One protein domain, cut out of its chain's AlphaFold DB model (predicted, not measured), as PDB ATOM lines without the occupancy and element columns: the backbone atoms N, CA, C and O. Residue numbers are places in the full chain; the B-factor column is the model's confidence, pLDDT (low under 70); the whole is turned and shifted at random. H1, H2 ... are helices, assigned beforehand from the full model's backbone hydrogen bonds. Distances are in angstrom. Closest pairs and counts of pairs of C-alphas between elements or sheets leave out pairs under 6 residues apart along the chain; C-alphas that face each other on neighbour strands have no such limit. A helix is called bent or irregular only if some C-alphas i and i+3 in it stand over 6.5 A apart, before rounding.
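What this domain is: This is residues 4 to 147 of the 326 residues of an uncharacterized protein of Chromobacterium sp. F49 (UniProt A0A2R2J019). Two long helices, H4 and H6, lie with H3 round the shorter H1, which fills the middle; H2 continues beyond H1 and packs on the first part of H3. H5 packs on H4 alone, and the two open as a V whose free end, residues 86 to 95 and 97 to 103, sticks out. The printed part has 144 residues with six named helices, H1 to H6 in chain order, and no named strand: all helix. It is compact, with a radius of gyration of the C-alphas of 16.8 A and spans of 47 by 40 by 27 A.

Where its parts are: H4, residues 63 to 89, is 39.5 A long, and H6, residues 121 to 147, 39.0 A, ending at C-alpha 147 (155.885, 173.712, 169.529). H6 is irregular, C-alphas 139 and 142 being 7.0 A apart, with a kink of 42 degrees near residue 141. H1, residues 4 to 20, begins at C-alpha 4 (171.759, 210.135, 172.205). H2 is residues 23 to 32; H3, residues 38 to 61, is 35.7 A long; H5, residues 98 to 118, 30.5 A.

How they stand to each other: H4 is the hub, and H1, H2, H3, H4 and H6 form a bundle, a group of helices packed together. H4 touches H1, closest C-alphas Ile 14 and Leu 74 at 5.4 A, at a shallow tilt of 29 degrees. Residues 68 to 76 of H4 touch H5, C-alphas of Ala 72 and Ser 112 closest at 4.8 A, at a steep tilt of 47 degrees, opposite ways. H1 touches H6, C-alphas of Ala 13 and Ile 132 closest at 5.3 A, and H3, those of Ala 11 and Ala 52 at 4.8 A. H2 and H3 form a hairpin, C-alphas of Gln 27 and Thr 41 closest at 6.4 A. H3 and H6 are apart. Every O i to N i+4 pair is within hydrogen-bond range in H1, H2, H4 and H5; H3 has 14 of 20, H6 20 of 23.

The domain as a whole: The C-alphas of Gly 34 and Arg 118 are farthest apart, at 49.2 A. The printed part has no cut and no long link. Mean pLDDT of the printed part is 80.9; residues 87 to 96 and 142 to 147 are among those under 70.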
ATOM      1  N   ARG A   4     170.932 211.305 171.869       69.38
ATOM      2  CA  ARG A   4     171.759 210.135 172.205       69.38
ATOM      3  C   ARG A   4     170.931 208.853 172.324       69.38
ATOM      4  O   ARG A   4     171.372 207.824 171.828       69.38
ATOM      5  N   ALA A   5     169.747 208.904 172.939       73.44
ATOM      6  CA  ALA A   5     168.875 207.735 173.082       73.44
ATOM      7  C   ALA A   5     168.404 207.204 171.717       73.44
ATOM      8  O   ALA A   5     168.394 205.997 171.495       73.44
ATOM      9  N   ASP A   6     168.110 208.100 170.772       82.50
ATOM     10  CA  ASP A   6     167.712 207.713 169.416       82.50
ATOM     11  C   ASP A   6     168.849 206.999 168.664       82.50
ATOM     12  O   ASP A   6     168.613 205.979 168.022       82.50
ATOM     13  N   SER A   7     170.096 207.473 168.781       84.94
ATOM     14  CA  SER A   7     171.260 206.809 168.171       84.94
ATOM     15  C   SER A   7     171.478 205.390 168.697       84.94
ATOM     16  O   SER A   7     171.813 204.503 167.914       84.94
ATOM     17  N   TRP A   8     171.244 205.157 169.993       88.69
ATOM     18  CA  TRP A   8     171.323 203.821 170.586       88.69
ATOM     19  C   TRP A   8     170.267 202.871 170.025       88.69
ATOM     20  O   TRP A   8     170.594 201.740 169.680       88.69
ATOM     21  N   VAL A   9     169.023 203.333 169.874       87.56
ATOM     22  CA  VAL A   9     167.939 202.516 169.303       87.56
ATOM     23  C   VAL A   9     168.235 202.147 167.847       87.56
ATOM     24  O   VAL A   9     168.057 200.993 167.462       87.56
ATOM     25  N   LEU A  10     168.738 203.092 167.045       90.00
ATOM     26  CA  LEU A  10     169.136 202.827 165.658       90.00
ATOM     27  C   LEU A  10     170.296 201.823 165.586       90.00
ATOM     28  O   LEU A  10     170.224 200.855 164.829       90.00
ATOM     29  N   ALA A  11     171.345 202.024 166.388       89.94
ATOM     30  CA  ALA A  11     172.508 201.141 166.430       89.94
ATOM     31  C   ALA A  11     172.138 199.721 166.882       89.94
ATOM     32  O   ALA A  11     172.594 198.747 166.283       89.94
ATOM     33  N   LEU A  12     171.267 199.599 167.887       89.31
ATOM     34  CA  LEU A  12     170.745 198.319 168.350       89.31
ATOM     35  C   LEU A  12     169.922 197.621 167.261       89.31
ATOM     36  O   LEU A  12     170.120 196.433 167.024       89.31
ATOM     37  N   ALA A  13     169.039 198.346 166.568       87.44
ATOM     38  CA  ALA A  13     168.242 197.789 165.477       87.44
ATOM     39  C   ALA A  13     169.117 197.258 164.328       87.44
ATOM     40  O   ALA A  13     168.865 196.164 163.829       87.44
ATOM     41  N   ILE A  14     170.172 197.989 163.949       88.88
ATOM     42  CA  ILE A  14     171.148 197.545 162.938       88.88
ATOM     43  C   ILE A  14     171.881 196.292 163.423       88.88
ATOM     44  O   ILE A  14     171.935 195.296 162.705       88.88
ATOM     45  N   ALA A  15     172.424 196.325 164.643       87.25
ATOM     46  CA  ALA A  15     173.201 195.220 165.187       87.25
ATOM     47  C   ALA A  15     172.363 193.942 165.314       87.25
ATOM     48  O   ALA A  15     172.805 192.874 164.892       87.25
ATOM     49  N   LEU A  16     171.134 194.042 165.829       83.69
ATOM     50  CA  LEU A  16     170.204 192.916 165.904       83.69
ATOM     51  C   LEU A  16     169.785 192.449 164.510       83.69
ATOM     52  O   LEU A  16     169.905 191.268 164.219       83.69
ATOM     53  N   GLY A  17     169.364 193.346 163.618       81.75
ATOM     54  CA  GLY A  17     168.940 192.971 162.266       81.75
ATOM     55  C   GLY A  17     170.038 192.267 161.461       81.75
ATOM     56  O   GLY A  17     169.772 191.269 160.795       81.75
ATOM     57  N   ALA A  18     171.286 192.726 161.573       79.12
ATOM     58  CA  ALA A  18     172.428 192.126 160.884       79.12
ATOM     59  C   ALA A  18     172.865 190.778 161.487       79.12
ATOM     60  O   ALA A  18     173.418 189.935 160.779       79.12
ATOM     61  N   THR A  19     172.638 190.562 162.787       76.19
ATOM     62  CA  THR A  19     173.077 189.345 163.493       76.19
ATOM     63  C   THR A  19     171.996 188.272 163.568       76.19
ATOM     64  O   THR A  19     172.298 187.089 163.439       76.19
ATOM     65  N   VAL A  20     170.725 188.649 163.685       69.69
ATOM     66  CA  VAL A  20     169.593 187.724 163.827       69.69
ATOM     67  C   VAL A  20     169.406 186.806 162.619       69.69
ATOM     68  O   VAL A  20     168.936 185.682 162.784       69.69
ATOM     69  N   CYS A  21     169.811 187.223 161.418       64.50
ATOM     70  CA  CYS A  21     169.713 186.366 160.236       64.50
ATOM     71  C   CYS A  21     170.529 185.072 160.336       64.50
ATOM     72  O   CYS A  21     170.274 184.146 159.569       64.50
ATOM     73  N   TRP A  22     171.531 185.017 161.212       68.62
ATOM     74  CA  TRP A  22     172.478 183.908 161.230       68.62
ATOM     75  C   TRP A  22     172.886 183.464 162.632       68.62
ATOM     76  O   TRP A  22     173.138 182.283 162.808       68.62
ATOM     77  N   LEU A  23     172.889 184.337 163.643       73.50
ATOM     78  CA  LEU A  23     173.310 184.011 165.011       73.50
ATOM     79  C   LEU A  23     172.440 182.924 165.679       73.50
ATOM     80  O   LEU A  23     173.022 181.973 166.199       73.50
ATOM     81  N   PRO A  24     171.089 182.971 165.647       70.81
ATOM     82  CA  PRO A  24     170.260 181.904 166.215       70.81
ATOM     83  C   PRO A  24     170.410 180.581 165.455       70.81
ATOM     84  O   PRO A  24     170.500 179.525 166.074       70.81
ATOM     85  N   ALA A  25     170.488 180.636 164.121       69.44
ATOM     86  CA  ALA A  25     170.686 179.459 163.276       69.44
ATOM     87  C   ALA A  25     172.076 178.835 163.489       69.44
ATOM     88  O   ALA A  25     172.197 177.621 163.632       69.44
ATOM     89  N   TRP A  26     173.118 179.663 163.591       76.75
ATOM     90  CA  TRP A  26     174.471 179.246 163.943       76.75
ATOM     91  C   TRP A  26     174.505 178.640 165.339       76.75
ATOM     92  O   TRP A  26     175.061 177.566 165.502       76.75
ATOM     93  N   GLN A  27     173.876 179.267 166.335       77.50
ATOM     94  CA  GLN A  27     173.833 178.749 167.702       77.50
ATOM     95  C   GLN A  27     173.096 177.406 167.769       77.50
ATOM     96  O   GLN A  27     173.552 176.483 168.448       77.50
ATOM     97  N   ALA A  28     171.971 177.286 167.063       76.44
ATOM     98  CA  ALA A  28     171.230 176.041 166.955       76.44
ATOM     99  C   ALA A  28     172.083 174.955 166.290       76.44
ATOM    100  O   ALA A  28     172.213 173.879 166.863       76.44
ATOM    101  N   ALA A  29     172.739 175.247 165.164       76.38
ATOM    102  CA  ALA A  29     173.637 174.314 164.483       76.38
ATOM    103  C   ALA A  29     174.850 173.931 165.348       76.38
ATOM    104  O   ALA A  29     175.152 172.753 165.519       76.38
ATOM    105  N   ALA A  30     175.506 174.912 165.964       76.56
ATOM    106  CA  ALA A  30     176.634 174.743 166.871       76.56
ATOM    107  C   ALA A  30     176.302 173.752 168.000       76.56
ATOM    108  O   ALA A  30     177.050 172.804 168.252       76.56
ATOM    109  N   ARG A  31     175.143 173.931 168.641       79.81
ATOM    110  CA  ARG A  31     174.669 173.039 169.706       79.81
ATOM    111  C   ARG A  31     174.215 171.690 169.168       79.81
ATOM    112  O   ARG A  31     174.576 170.663 169.734       79.81
ATOM    113  N   TYR A  32     173.457 171.691 168.074       81.81
ATOM    114  CA  TYR A  32     172.947 170.483 167.431       81.81
ATOM    115  C   TYR A  32     174.069 169.515 167.113       81.81
ATOM    116  O   TYR A  32     173.956 168.324 167.394       81.81
ATOM    117  N   HIS A  33     175.177 170.034 166.595       77.44
ATOM    118  CA  HIS A  33     176.309 169.232 166.184       77.44
ATOM    119  C   HIS A  33     177.308 168.893 167.309       77.44
ATOM    120  O   HIS A  33     178.293 168.192 167.082       77.44
ATOM    121  N   GLY A  34     177.017 169.309 168.547       67.75
ATOM    122  CA  GLY A  34     177.755 168.898 169.745       67.75
ATOM    123  C   GLY A  34     179.181 169.439 169.829       67.75
ATOM    124  O   GLY A  34     179.961 168.940 170.631       67.75
ATOM    125  N   GLY A  35     179.530 170.427 169.000       66.31
ATOM    126  CA  GLY A  35     180.870 171.013 168.962       66.31
ATOM    127  C   GLY A  35     181.124 172.084 170.024       66.31
ATOM    128  O   GLY A  35     182.275 172.464 170.196       66.31
ATOM    129  N   TYR A  36     180.081 172.583 170.703       71.56
ATOM    130  CA  TYR A  36     180.188 173.757 171.577       71.56
ATOM    131  C   TYR A  36     179.206 173.721 172.753       71.56
ATOM    132  O   TYR A  36     178.053 173.300 172.620       71.56
ATOM    133  N   SER A  37     179.645 174.241 173.895       74.88
ATOM    134  CA  SER A  37     178.862 174.424 175.115       74.88
ATOM    135  C   SER A  37     177.960 175.669 175.078       74.88
ATOM    136  O   SER A  37     178.077 176.570 174.236       74.88
ATOM    137  N   VAL A  38     177.031 175.748 176.038       69.75
ATOM    138  CA  VAL A  38     176.184 176.935 176.240       69.75
ATOM    139  C   VAL A  38     177.036 178.166 176.540       69.75
ATOM    140  O   VAL A  38     176.766 179.220 175.974       69.75
ATOM    141  N   ALA A  39     178.077 178.022 177.363       74.69
ATOM    142  CA  ALA A  39     178.983 179.109 177.721       74.69
ATOM    143  C   ALA A  39     179.781 179.609 176.507       74.69
ATOM    144  O   ALA A  39     179.799 180.809 176.236       74.69
ATOM    145  N   GLU A  40     180.355 178.690 175.721       72.38
ATOM    146  CA  GLU A  40     181.104 179.038 174.506       72.38
ATOM    147  C   GLU A  40     180.218 179.740 173.478       72.38
ATOM    148  O   GLU A  40     180.645 180.710 172.866       72.38
ATOM    149  N   THR A  41     178.964 179.308 173.314       69.62
ATOM    150  CA  THR A  41     178.025 179.958 172.382       69.62
ATOM    151  C   THR A  41     177.452 181.276 172.909       69.62
ATOM    152  O   THR A  41     177.155 182.165 172.114       69.62
ATOM    153  N   ALA A  42     177.308 181.437 174.228       70.44
ATOM    154  CA  ALA A  42     176.757 182.645 174.843       70.44
ATOM    155  C   ALA A  42     177.680 183.862 174.692       70.44
ATOM    156  O   ALA A  42     177.185 184.972 174.508       70.44
ATOM    157  N   ALA A  43     179.003 183.667 174.685       74.00
ATOM    158  CA  ALA A  43     179.963 184.751 174.457       74.00
ATOM    159  C   ALA A  43     179.728 185.480 173.117       74.00
ATOM    160  O   ALA A  43     179.916 186.691 173.021       74.00
ATOM    161  N   TYR A  44     179.230 184.779 172.096       73.06
ATOM    162  CA  TYR A  44     178.944 185.366 170.782       73.06
ATOM    163  C   TYR A  44     177.650 186.192 170.752       73.06
ATOM    164  O   TYR A  44     177.461 186.992 169.836       73.06
ATOM    165  N   LEU A  45     176.796 186.090 171.780       70.00
ATOM    166  CA  LEU A  45     175.663 187.002 171.981       70.00
ATOM    167  C   LEU A  45     176.124 188.414 172.386       70.00
ATOM    168  O   LEU A  45     175.366 189.370 172.235       70.00
ATOM    169  N   LEU A  46     177.371 188.568 172.853       76.31
ATOM    170  CA  LEU A  46     177.959 189.870 173.184       76.31
ATOM    171  C   LEU A  46     178.375 190.663 171.940       76.31
ATOM    172  O   LEU A  46     178.513 191.879 172.011       76.31
ATOM    173  N   LEU A  47     178.550 190.009 170.788       78.88
ATOM    174  CA  LEU A  47     178.982 190.669 169.554       78.88
ATOM    175  C   LEU A  47     177.947 191.655 168.988       78.88
ATOM    176  O   LEU A  47     178.350 192.766 168.653       78.88
ATOM    177  N   PRO A  48     176.635 191.339 168.923       77.75
ATOM    178  CA  PRO A  48     175.615 192.338 168.610       77.75
ATOM    179  C   PRO A  48     175.638 193.532 169.574       77.75
ATOM    180  O   PRO A  48     175.531 194.676 169.136       77.75
ATOM    181  N   ALA A  49     175.815 193.287 170.877       80.94
ATOM    182  CA  ALA A  49     175.878 194.356 171.873       80.94
ATOM    183  C   ALA A  49     177.109 195.251 171.653       80.94
ATOM    184  O   ALA A  49     176.982 196.472 171.593       80.94
ATOM    185  N   LEU A  50     178.284 194.651 171.442       86.00
ATOM    186  CA  LEU A  50     179.514 195.367 171.115       86.00
ATOM    187  C   LEU A  50     179.377 196.155 169.805       86.00
ATOM    188  O   LEU A  50     179.748 197.324 169.754       86.00
ATOM    189  N   ALA A  51     178.796 195.558 168.762       85.88
ATOM    190  CA  ALA A  51     178.544 196.232 167.492       85.88
ATOM    191  C   ALA A  51     177.619 197.445 167.670       85.88
ATOM    192  O   ALA A  51     177.901 198.507 167.119       85.88
ATOM    193  N   ALA A  52     176.561 197.328 168.479       86.06
ATOM    194  CA  ALA A  52     175.681 198.450 168.796       86.06
ATOM    195  C   ALA A  52     176.431 199.572 169.536       86.06
ATOM    196  O   ALA A  52     176.277 200.740 169.179       86.06
ATOM    197  N   VAL A  53     177.281 199.231 170.513       88.25
ATOM    198  CA  VAL A  53     178.125 200.200 171.237       88.25
ATOM    199  C   VAL A  53     179.080 200.921 170.287       88.25
ATOM    200  O   VAL A  53     179.155 202.148 170.311       88.25
ATOM    201  N   LEU A  54     179.771 200.184 169.414       90.25
ATOM    202  CA  LEU A  54     180.710 200.751 168.446       90.25
ATOM    203  C   LEU A  54     180.001 201.650 167.424       90.25
ATOM    204  O   LEU A  54     180.468 202.756 167.153       90.25
ATOM    205  N   LEU A  55     178.853 201.220 166.895       89.31
ATOM    206  CA  LEU A  55     178.048 202.009 165.960       89.31
ATOM    207  C   LEU A  55     177.506 203.287 166.614       89.31
ATOM    208  O   LEU A  55     177.581 204.359 166.013       89.31
ATOM    209  N   ALA A  56     176.997 203.196 167.846       87.31
ATOM    210  CA  ALA A  56     176.511 204.352 168.594       87.31
ATOM    211  C   ALA A  56     177.651 205.324 168.943       87.31
ATOM    212  O   ALA A  56     177.490 206.535 168.783       87.31
ATOM    213  N   GLY A  57     178.812 204.808 169.359       87.56
ATOM    214  CA  GLY A  57     180.010 205.598 169.649       87.56
ATOM    215  C   GLY A  57     180.556 206.312 168.411       87.56
ATOM    216  O   GLY A  57     180.798 207.518 168.449       87.56
ATOM    217  N   MET A  58     180.654 205.604 167.283       89.19
ATOM    218  CA  MET A  58     181.051 206.185 165.997       89.19
ATOM    219  C   MET A  58     180.061 207.263 165.544       89.19
ATOM    220  O   MET A  58     180.464 208.344 165.115       89.19
ATOM    221  N   ALA A  59     178.757 207.010 165.674       88.75
ATOM    222  CA  ALA A  59     177.743 207.994 165.323       88.75
ATOM    223  C   ALA A  59     177.808 209.243 166.213       88.75
ATOM    224  O   ALA A  59     177.637 210.355 165.715       88.75
ATOM    225  N   ALA A  60     178.092 209.072 167.508       87.25
ATOM    226  CA  ALA A  60     178.289 210.179 168.434       87.25
ATOM    227  C   ALA A  60     179.522 211.020 168.066       87.25
ATOM    228  O   ALA A  60     179.426 212.246 168.056       87.25
ATOM    229  N   ALA A  61     180.638 210.382 167.698       89.19
ATOM    230  CA  ALA A  61     181.861 211.065 167.269       89.19
ATOM    231  C   ALA A  61     181.675 211.855 165.959       89.19
ATOM    232  O   ALA A  61     182.218 212.945 165.803       89.19
ATOM    233  N   LEU A  62     180.874 211.331 165.027       88.06
ATOM    234  CA  LEU A  62     180.624 211.938 163.712       88.06
ATOM    235  C   LEU A  62     179.443 212.931 163.690       88.06
ATOM    236  O   LEU A  62     179.120 213.489 162.634       88.06
ATOM    237  N   GLY A  63     178.756 213.136 164.817       86.88
ATOM    238  CA  GLY A  63     177.640 214.075 164.944       86.88
ATOM    239  C   GLY A  63     176.514 213.834 163.926       86.88
ATOM    240  O   GLY A  63     175.982 212.731 163.796       86.88
ATOM    241  N   ALA A  64     176.129 214.877 163.182       85.44
ATOM    242  CA  ALA A  64     175.030 214.803 162.213       85.44
ATOM    243  C   ALA A  64     175.280 213.783 161.084       85.44
ATOM    244  O   ALA A  64     174.363 213.053 160.703       85.44
ATOM    245  N   ARG A  65     176.526 213.673 160.601       88.31
ATOM    246  CA  ARG A  65     176.912 212.678 159.582       88.31
ATOM    247  C   ARG A  65     176.825 211.255 160.130       88.31
ATOM    248  O   ARG A  65     176.386 210.351 159.426       88.31
ATOM    249  N   GLY A  66     177.179 211.071 161.401       87.81
ATOM    250  CA  GLY A  66     177.036 209.800 162.108       87.81
ATOM    251  C   GLY A  66     175.585 209.335 162.196       87.81
ATOM    252  O   GLY A  66     175.279 208.176 161.929       87.81
ATOM    253  N   ARG A  67     174.662 210.257 162.491       88.12
ATOM    254  CA  ARG A  67     173.222 209.960 162.494       88.12
ATOM    255  C   ARG A  67     172.712 209.559 161.111       88.12
ATOM    256  O   ARG A  67     171.985 208.577 161.000       88.12
ATOM    257  N   GLN A  68     173.104 210.292 160.070       90.38
ATOM    258  CA  GLN A  68     172.720 209.975 158.694       90.38
ATOM    259  C   GLN A  68     173.216 208.584 158.276       90.38
ATOM    260  O   GLN A  68     172.462 207.815 157.681       90.38
ATOM    261  N   LEU A  69     174.447 208.231 158.659       91.00
ATOM    262  CA  LEU A  69     175.000 206.897 158.444       91.00
ATOM    263  C   LEU A  69     174.158 205.812 159.128       91.00
ATOM    264  O   LEU A  69     173.826 204.822 158.481       91.00
ATOM    265  N   LEU A  70     173.761 205.998 160.394       91.81
ATOM    266  CA  LEU A  70     172.892 205.035 161.081       91.81
ATOM    267  C   LEU A  70     171.546 204.860 160.364       91.81
ATOM    268  O   LEU A  70     171.104 203.732 160.170       91.81
ATOM    269  N   CYS A  71     170.903 205.942 159.921       92.75
ATOM    270  CA  CYS A  71     169.645 205.843 159.176       92.75
ATOM    271  C   CYS A  71     169.814 205.081 157.849       92.75
ATOM    272  O   CYS A  71     169.005 204.207 157.533       92.75
ATOM    273  N   ALA A  72     170.887 205.358 157.100       91.50
ATOM    274  CA  ALA A  72     171.186 204.656 155.854       91.50
ATOM    275  C   ALA A  72     171.445 203.157 156.092       91.50
ATOM    276  O   ALA A  72     170.874 202.311 155.405       91.50
ATOM    277  N   LEU A  73     172.250 202.816 157.106       91.81
ATOM    278  CA  LEU A  73     172.533 201.431 157.493       91.81
ATOM    279  C   LEU A  73     171.281 200.693 157.974       91.81
ATOM    280  O   LEU A  73     171.094 199.522 157.644       91.81
ATOM    281  N   LEU A  74     170.404 201.364 158.722       92.81
ATOM    282  CA  LEU A  74     169.137 200.791 159.166       92.81
ATOM    283  C   LEU A  74     168.238 200.440 157.976       92.81
ATOM    284  O   LEU A  74     167.670 199.350 157.953       92.81
ATOM    285  N   LEU A  75     168.136 201.323 156.977       92.31
ATOM    286  CA  LEU A  75     167.351 201.045 155.776       92.31
ATOM    287  C   LEU A  75     167.918 199.859 154.992       92.31
ATOM    288  O   LEU A  75     167.168 198.960 154.620       92.31
ATOM    289  N   LEU A  76     169.239 199.818 154.802       90.31
ATOM    290  CA  LEU A  76     169.911 198.689 154.155       90.31
ATOM    291  C   LEU A  76     169.673 197.377 154.918       90.31
ATOM    292  O   LEU A  76     169.402 196.349 154.301       90.31
ATOM    293  N   THR A  77     169.703 197.419 156.252       88.94
ATOM    294  CA  THR A  77     169.406 196.260 157.107       88.94
ATOM    295  C   THR A  77     167.957 195.801 156.932       88.94
ATOM    296  O   THR A  77     167.703 194.608 156.769       88.94
ATOM    297  N   ALA A  78     167.001 196.732 156.894       88.75
ATOM    298  CA  ALA A  78     165.589 196.417 156.688       88.75
ATOM    299  C   ALA A  78     165.336 195.799 155.301       88.75
ATOM    300  O   ALA A  78     164.643 194.788 155.185       88.75
ATOM    301  N   LEU A  79     165.946 196.363 154.253       87.94
ATOM    302  CA  LEU A  79     165.860 195.845 152.886       87.94
ATOM    303  C   LEU A  79     166.510 194.465 152.752       87.94
ATOM    304  O   LEU A  79     165.976 193.597 152.065       87.94
ATOM    305  N   TYR A  80     167.633 194.238 153.434       83.56
ATOM    306  CA  TYR A  80     168.282 192.932 153.481       83.56
ATOM    307  C   TYR A  80     167.391 191.874 154.143       83.56
ATOM    308  O   TYR A  80     167.221 190.784 153.592       83.56
ATOM    309  N   LEU A  81     166.780 192.204 155.287       80.94
ATOM    310  CA  LEU A  81     165.828 191.326 155.973       80.94
ATOM    311  C   LEU A  81     164.630 190.995 155.078       80.94
ATOM    312  O   LEU A  81     164.270 189.826 154.942       80.94
ATOM    313  N   LEU A  82     164.064 192.006 154.412       83.38
ATOM    314  CA  LEU A  82     162.965 191.824 153.468       83.38
ATOM    315  C   LEU A  82     163.371 190.907 152.309       83.38
ATOM    316  O   LEU A  82     162.662 189.954 152.002       83.38
ATOM    317  N   HIS A  83     164.535 191.145 151.700       78.94
ATOM    318  CA  HIS A  83     165.058 190.302 150.628       78.94
ATOM    319  C   HIS A  83     165.218 188.842 151.072       78.94
ATOM    320  O   HIS A  83     164.834 187.927 150.342       78.94
ATOM    321  N   LYS A  84     165.761 188.612 152.274       72.31
ATOM    322  CA  LYS A  84     165.913 187.269 152.848       72.31
ATOM    323  C   LYS A  84     164.571 186.582 153.065       72.31
ATOM    324  O   LYS A  84     164.434 185.417 152.699       72.31
ATOM    325  N   PHE A  85     163.591 187.301 153.604       72.50
ATOM    326  CA  PHE A  85     162.250 186.772 153.827       72.50
ATOM    327  C   PHE A  85     161.560 186.413 152.503       72.50
ATOM    328  O   PHE A  85     161.069 185.299 152.339       72.50
ATOM    329  N   VAL A  86     161.623 187.308 151.510       73.31
ATOM    330  CA  VAL A  86     161.047 187.087 150.175       73.31
ATOM    331  C   VAL A  86     161.720 185.918 149.456       73.31
ATOM    332  O   VAL A  86     161.020 185.080 148.899       73.31
ATOM    333  N   ARG A  87     163.055 185.792 149.499       68.81
ATOM    334  CA  ARG A  87     163.751 184.623 148.926       68.81
ATOM    335  C   ARG A  87     163.381 183.311 149.614       68.81
ATOM    336  O   ARG A  87     163.340 182.287 148.944       68.81
ATOM    337  N   GLY A  88     163.132 183.338 150.922       63.34
ATOM    338  CA  GLY A  88     162.641 182.169 151.652       63.34
ATOM    339  C   GLY A  88     161.249 181.725 151.189       63.34
ATOM    340  O   GLY A  88     160.979 180.530 151.144       63.34
ATOM    341  N   LEU A  89     160.394 182.675 150.800       63.16
ATOM    342  CA  LEU A  89     159.043 182.412 150.292       63.16
ATOM    343  C   LEU A  89     159.009 182.063 148.794       63.16
ATOM    344  O   LEU A  89     158.155 181.294 148.364       63.16
ATOM    345  N   LEU A  90     159.926 182.621 147.998       60.72
ATOM    346  CA  LEU A  90     159.981 182.487 146.539       60.72
ATOM    347  C   LEU A  90     161.394 182.067 146.082       60.72
ATOM    348  O   LEU A  90     162.139 182.878 145.522       60.72
ATOM    349  N   PRO A  91     161.792 180.798 146.300       58.59
ATOM    350  CA  PRO A  91     163.149 180.322 146.015       58.59
ATOM    351  C   PRO A  91     163.493 180.261 144.515       58.59
ATOM    352  O   PRO A  91     164.669 180.218 144.166       58.59
ATOM    353  N   ALA A  92     162.494 180.296 143.625       58.28
ATOM    354  CA  ALA A  92     162.665 180.175 142.173       58.28
ATOM    355  C   ALA A  92     163.055 181.488 141.456       58.28
ATOM    356  O   ALA A  92     163.106 181.526 140.228       58.28
ATOM    357  N   ALA A  93     163.314 182.577 142.188       59.47
ATOM    358  CA  ALA A  93     163.700 183.842 141.571       59.47
ATOM    359  C   ALA A  93     165.119 183.750 140.959       59.47
ATOM    360  O   ALA A  93     166.068 183.418 141.680       59.47
ATOM    361  N   PRO A  94     165.300 184.074 139.664       65.62
ATOM    362  CA  PRO A  94     166.604 184.001 139.014       65.62
ATOM    363  C   PRO A  94     167.612 184.943 139.683       65.62
ATOM    364  O   PRO A  94     167.297 186.075 140.063       65.62
ATOM    365  N   ALA A  95     168.849 184.469 139.845       67.50
ATOM    366  CA  ALA A  95     169.930 185.290 140.372       67.50
ATOM    367  C   ALA A  95     170.314 186.379 139.358       67.50
ATOM    368  O   ALA A  95     170.441 186.114 138.164       67.50
ATOM    369  N   LEU A  96     170.530 187.606 139.842       69.50
ATOM    370  CA  LEU A  96     171.048 188.689 139.009       69.50
ATOM    371  C   LEU A  96     172.472 188.357 138.526       69.50
ATOM    372  O   LEU A  96     173.268 187.840 139.317       69.50
ATOM    373  N   PRO A  97     172.836 188.720 137.282       76.88
ATOM    374  CA  PRO A  97     174.219 188.668 136.821       76.88
ATOM    375  C   PRO A  97     175.150 189.451 137.765       76.88
ATOM    376  O   PRO A  97     174.741 190.482 138.307       76.88
ATOM    377  N   PRO A  98     176.419 189.040 137.938       73.19
ATOM    378  CA  PRO A  98     177.324 189.635 138.925       73.19
ATOM    379  C   PRO A  98     177.556 191.141 138.720       73.19
ATOM    380  O   PRO A  98     177.647 191.888 139.696       73.19
ATOM    381  N   TYR A  99     177.591 191.614 137.471       74.00
ATOM    382  CA  TYR A  99     177.703 193.042 137.157       74.00
ATOM    383  C   TYR A  99     176.441 193.823 137.547       74.00
ATOM    384  O   TYR A  99     176.540 194.872 138.179       74.00
ATOM    385  N   ALA A 100     175.256 193.272 137.263       75.25
ATOM    386  CA  ALA A 100     173.984 193.868 137.665       75.25
ATOM    387  C   ALA A 100     173.844 193.921 139.195       75.25
ATOM    388  O   ALA A 100     173.404 194.930 139.741       75.25
ATOM    389  N   ALA A 101     174.287 192.878 139.903       74.44
ATOM    390  CA  ALA A 101     174.269 192.839 141.363       74.44
ATOM    391  C   ALA A 101     175.117 193.962 141.990       74.44
ATOM    392  O   ALA A 101     174.665 194.615 142.930       74.44
ATOM    393  N   ARG A 102     176.314 194.240 141.452       78.69
ATOM    394  CA  ARG A 102     177.182 195.329 141.945       78.69
ATOM    395  C   ARG A 102     176.551 196.704 141.735       78.69
ATOM    396  O   ARG A 102     176.539 197.509 142.664       78.69
ATOM    397  N   THR A 103     175.986 196.950 140.555       83.25
ATOM    398  CA  THR A 103     175.311 198.220 140.249       83.25
ATOM    399  C   THR A 103     174.093 198.431 141.144       83.25
ATOM    400  O   THR A 103     173.929 199.514 141.701       83.25
ATOM    401  N   VAL A 104     173.278 197.393 141.364       84.19
ATOM    402  CA  VAL A 104     172.126 197.465 142.277       84.19
ATOM    403  C   VAL A 104     172.567 197.779 143.707       84.19
ATOM    404  O   VAL A 104     171.960 198.637 144.340       84.19
ATOM    405  N   ILE A 105     173.636 197.154 144.211       84.00
ATOM    406  CA  ILE A 105     174.161 197.451 145.554       84.00
ATOM    407  C   ILE A 105     174.584 198.919 145.660       84.00
ATOM    408  O   ILE A 105     174.209 199.593 146.617       84.00
ATOM    409  N   PHE A 106     175.321 199.437 144.674       86.62
ATOM    410  CA  PHE A 106     175.751 200.835 144.680       86.62
ATOM    411  C   PHE A 106     174.557 201.801 144.671       86.62
ATOM    412  O   PHE A 106     174.501 202.723 145.487       86.62
ATOM    413  N   LEU A 107     173.570 201.550 143.805       89.81
ATOM    414  CA  LEU A 107     172.346 202.348 143.728       89.81
ATOM    415  C   LEU A 107     171.537 202.289 145.028       89.81
ATOM    416  O   LEU A 107     171.047 203.320 145.483       89.81
ATOM    417  N   LEU A 108     171.440 201.120 145.668       89.62
ATOM    418  CA  LEU A 108     170.772 200.961 146.961       89.62
ATOM    419  C   LEU A 108     171.480 201.737 148.073       89.62
ATOM    420  O   LEU A 108     170.811 202.390 148.876       89.62
ATOM    421  N   CYS A 109     172.812 201.708 148.119       89.81
ATOM    422  CA  CYS A 109     173.591 202.493 149.075       89.81
ATOM    423  C   CYS A 109     173.375 203.998 148.870       89.81
ATOM    424  O   CYS A 109     173.087 204.712 149.832       89.81
ATOM    425  N   ALA A 110     173.446 204.470 147.622       89.50
ATOM    426  CA  ALA A 110     173.222 205.874 147.285       89.50
ATOM    427  C   ALA A 110     171.788 206.323 147.622       89.50
ATOM    428  O   ALA A 110     171.596 207.339 148.291       89.50
ATOM    429  N   ALA A 111     170.781 205.535 147.235       91.62
ATOM    430  CA  ALA A 111     169.381 205.802 147.550       91.62
ATOM    431  C   ALA A 111     169.132 205.820 149.065       91.62
ATOM    432  O   ALA A 111     168.435 206.701 149.563       91.62
ATOM    433  N   SER A 112     169.752 204.903 149.813       91.62
ATOM    434  CA  SER A 112     169.618 204.849 151.272       91.62
ATOM    435  C   SER A 112     170.249 206.058 151.956       91.62
ATOM    436  O   SER A 112     169.673 206.608 152.894       91.62
ATOM    437  N   TRP A 113     171.396 206.518 151.457       91.62
ATOM    438  CA  TRP A 113     172.055 207.727 151.944       91.62
ATOM    439  C   TRP A 113     171.231 208.994 151.684       91.62
ATOM    440  O   TRP A 113     171.129 209.865 152.554       91.62
ATOM    441  N   LEU A 114     170.612 209.090 150.503       91.69
ATOM    442  CA  LEU A 114     169.722 210.193 150.140       91.69
ATOM    443  C   LEU A 114     168.432 210.174 150.968       91.69
ATOM    444  O   LEU A 114     168.027 211.211 151.494       91.69
ATOM    445  N   ALA A 115     167.818 209.003 151.145       90.00
ATOM    446  CA  ALA A 115     166.638 208.836 151.987       90.00
ATOM    447  C   ALA A 115     166.927 209.247 153.440       90.00
ATOM    448  O   ALA A 115     166.138 209.980 154.039       90.00
ATOM    449  N   ALA A 116     168.090 208.859 153.978       89.06
ATOM    450  CA  ALA A 116     168.554 209.243 155.313       89.06
ATOM    451  C   ALA A 116     168.622 210.762 155.530       89.06
ATOM    452  O   ALA A 116     168.387 211.222 156.645       89.06
ATOM    453  N   ALA A 117     168.901 211.540 154.480       87.50
ATOM    454  CA  ALA A 117     168.937 213.001 154.551       87.50
ATOM    455  C   ALA A 117     167.556 213.669 154.456       87.50
ATOM    456  O   ALA A 117     167.418 214.833 154.826       87.50
ATOM    457  N   ARG A 118     166.551 212.982 153.896       90.62
ATOM    458  CA  ARG A 118     165.271 213.591 153.491       90.62
ATOM    459  C   ARG A 118     164.084 213.174 154.354       90.62
ATOM    460  O   ARG A 118     163.112 213.917 154.432       90.62
ATOM    461  N   LEU A 119     164.134 211.997 154.971       90.50
ATOM    462  CA  LEU A 119     163.014 211.462 155.743       90.50
ATOM    463  C   LEU A 119     163.013 211.961 157.191       90.50
ATOM    464  O   LEU A 119     164.061 212.126 157.813       90.50
ATOM    465  N   ALA A 120     161.811 212.145 157.737       89.06
ATOM    466  CA  ALA A 120     161.606 212.641 159.092       89.06
ATOM    467  C   ALA A 120     162.069 211.648 160.175       89.06
ATOM    468  O   ALA A 120     161.893 210.436 160.060       89.06
ATOM    469  N   ASP A 121     162.539 212.170 161.308       85.62
ATOM    470  CA  ASP A 121     163.022 211.387 162.459       85.62
ATOM    471  C   ASP A 121     161.999 210.384 163.023       85.62
ATOM    472  O   ASP A 121     162.357 209.340 163.577       85.62
ATOM    473  N   ALA A 122     160.704 210.680 162.897       88.19
ATOM    474  CA  ALA A 122     159.640 209.770 163.312       88.19
ATOM    475  C   ALA A 122     159.620 208.474 162.484       88.19
ATOM    476  O   ALA A 122     159.355 207.406 163.037       88.19
ATOM    477  N   PHE A 123     159.938 208.551 161.188       91.94
ATOM    478  CA  PHE A 123     160.019 207.383 160.311       91.94
ATOM    479  C   PHE A 123     161.135 206.442 160.766       91.94
ATOM    480  O   PHE A 123     160.891 205.257 160.973       91.94
ATOM    481  N   TRP A 124     162.333 206.980 161.015       91.44
ATOM    482  CA  TRP A 124     163.500 206.192 161.422       91.44
ATOM    483  C   TRP A 124     163.287 205.453 162.737       91.44
ATOM    484  O   TRP A 124     163.651 204.285 162.856       91.44
ATOM    485  N   ARG A 125     162.619 206.091 163.706       89.69
ATOM    486  CA  ARG A 125     162.242 205.425 164.957       89.69
ATOM    487  C   ARG A 125     161.258 204.287 164.713       89.69
ATOM    488  O   ARG A 125     161.487 203.195 165.220       89.69
ATOM    489  N   LYS A 126     160.197 204.495 163.928       92.81
ATOM    490  CA  LYS A 126     159.238 203.421 163.604       92.81
ATOM    491  C   LYS A 126     159.916 202.259 162.876       92.81
ATOM    492  O   LYS A 126     159.700 201.110 163.247       92.81
ATOM    493  N   LEU A 127     160.781 202.561 161.906       93.06
ATOM    494  CA  LEU A 127     161.554 201.556 161.181       93.06
ATOM    495  C   LEU A 127     162.457 200.757 162.128       93.06
ATOM    496  O   LEU A 127     162.480 199.536 162.043       93.06
ATOM    497  N   ALA A 128     163.147 201.417 163.062       91.62
ATOM    498  CA  ALA A 128     164.014 200.749 164.030       91.62
ATOM    499  C   ALA A 128     163.244 199.769 164.918       91.62
ATOM    500  O   ALA A 128     163.649 198.617 165.049       91.62
ATOM    501  N   HIS A 129     162.102 200.190 165.470       92.69
ATOM    502  CA  HIS A 129     161.241 199.298 166.250       92.69
ATOM    503  C   HIS A 129     160.710 198.141 165.396       92.69
ATOM    504  O   HIS A 129     160.696 197.007 165.862       92.69
ATOM    505  N   GLY A 130     160.336 198.403 164.139       91.56
ATOM    506  CA  GLY A 130     159.926 197.365 163.193       91.56
ATOM    507  C   GLY A 130     161.029 196.341 162.922       91.56
ATOM    508  O   GLY A 130     160.773 195.142 162.967       91.56
ATOM    509  N   VAL A 131     162.270 196.795 162.718       90.38
ATOM    510  CA  VAL A 131     163.441 195.921 162.546       90.38
ATOM    511  C   VAL A 131     163.711 195.116 163.815       90.38
ATOM    512  O   VAL A 131     163.912 193.911 163.716       90.38
ATOM    513  N   ILE A 132     163.662 195.728 165.003       89.69
ATOM    514  CA  ILE A 132     163.841 195.020 166.282       89.69
ATOM    515  C   ILE A 132     162.752 193.957 166.470       89.69
ATOM    516  O   ILE A 132     163.063 192.822 166.832       89.69
ATOM    517  N   ALA A 133     161.488 194.294 166.205       89.00
ATOM    518  CA  ALA A 133     160.372 193.364 166.319       89.00
ATOM    519  C   ALA A 133     160.507 192.200 165.326       89.00
ATOM    520  O   ALA A 133     160.414 191.044 165.727       89.00
ATOM    521  N   ALA A 134     160.805 192.491 164.055       84.94
ATOM    522  CA  ALA A 134     161.030 191.475 163.029       84.94
ATOM    523  C   ALA A 134     162.224 190.575 163.376       84.94
ATOM    524  O   ALA A 134     162.141 189.356 163.241       84.94
ATOM    525  N   ALA A 135     163.312 191.159 163.877       82.69
ATOM    526  CA  ALA A 135     164.490 190.419 164.296       82.69
ATOM    527  C   ALA A 135     164.180 189.516 165.511       82.69
ATOM    528  O   ALA A 135     164.530 188.338 165.540       82.69
ATOM    529  N   THR A 136     163.439 190.022 166.492       81.81
ATOM    530  CA  THR A 136     163.012 189.228 167.654       81.81
ATOM    531  C   THR A 136     162.108 188.073 167.226       81.81
ATOM    532  O   THR A 136     162.344 186.930 167.610       81.81
ATOM    533  N   LEU A 137     161.119 188.342 166.368       80.19
ATOM    534  CA  LEU A 137     160.228 187.320 165.825       80.19
ATOM    535  C   LEU A 137     161.021 186.242 165.075       80.19
ATOM    536  O   LEU A 137     160.828 185.054 165.321       80.19
ATOM    537  N   PHE A 138     161.956 186.642 164.212       77.06
ATOM    538  CA  PHE A 138     162.792 185.715 163.454       77.06
ATOM    539  C   PHE A 138     163.669 184.851 164.371       77.06
ATOM    540  O   PHE A 138     163.733 183.638 164.188       77.06
ATOM    541  N   ALA A 139     164.286 185.439 165.402       74.12
ATOM    542  CA  ALA A 139     165.087 184.702 166.379       74.12
ATOM    543  C   ALA A 139     164.256 183.689 167.187       74.12
ATOM    544  O   ALA A 139     164.764 182.627 167.549       74.12
ATOM    545  N   LEU A 140     162.982 183.998 167.449       74.25
ATOM    546  CA  LEU A 140     162.054 183.128 168.176       74.25
ATOM    547  C   LEU A 140     161.354 182.094 167.279       74.25
ATOM    548  O   LEU A 140     160.887 181.075 167.784       74.25
ATOM    549  N   THR A 141     161.305 182.311 165.963       72.12
ATOM    550  CA  THR A 141     160.581 181.450 165.010       72.12
ATOM    551  C   THR A 141     161.005 179.971 165.082       72.12
ATOM    552  O   THR A 141     160.114 179.124 165.166       72.12
ATOM    553  N   PRO A 142     162.307 179.605 165.134       63.59
ATOM    554  CA  PRO A 142     162.721 178.204 165.275       63.59
ATOM    555  C   PRO A 142     162.176 177.543 166.551       63.59
ATOM    556  O   PRO A 142     161.804 176.372 166.541       63.59
ATOM    557  N   TYR A 143     162.077 178.307 167.642       67.75
ATOM    558  CA  TYR A 143     161.548 177.833 168.920       67.75
ATOM    559  C   TYR A 143     160.017 177.764 168.933       67.75
ATOM    560  O   TYR A 143     159.456 176.894 169.590       67.75
ATOM    561  N   ALA A 144     159.334 178.639 168.192       67.94
ATOM    562  CA  ALA A 144     157.886 178.566 168.010       67.94
ATOM    563  C   ALA A 144     157.488 177.351 167.151       67.94
ATOM    564  O   ALA A 144     156.576 176.613 167.519       67.94
ATOM    565  N   LEU A 145     158.221 177.080 166.062       65.19
ATOM    566  CA  LEU A 145     158.012 175.900 165.207       65.19
ATOM    567  C   LEU A 145     158.236 174.580 165.957       65.19
ATOM    568  O   LEU A 145     157.524 173.608 165.713       65.19
ATOM    569  N   ARG A 146     159.156 174.563 166.931       65.25
ATOM    570  CA  ARG A 146     159.341 173.437 167.863       65.25
ATOM    571  C   ARG A 146     158.034 173.022 168.555       65.25
ATOM    572  O   ARG A 146     157.856 171.852 168.880       65.25
ATOM    573  N   MET A 147     157.131 173.970 168.807       62.94
ATOM    574  CA  MET A 147     155.885 173.712 169.529       62.94
ATOM    575  C   MET A 147     154.720 173.297 168.622       62.94
ATOM    576  O   MET A 147     153.772 172.703 169.123       62.94
TER     577      MET A 147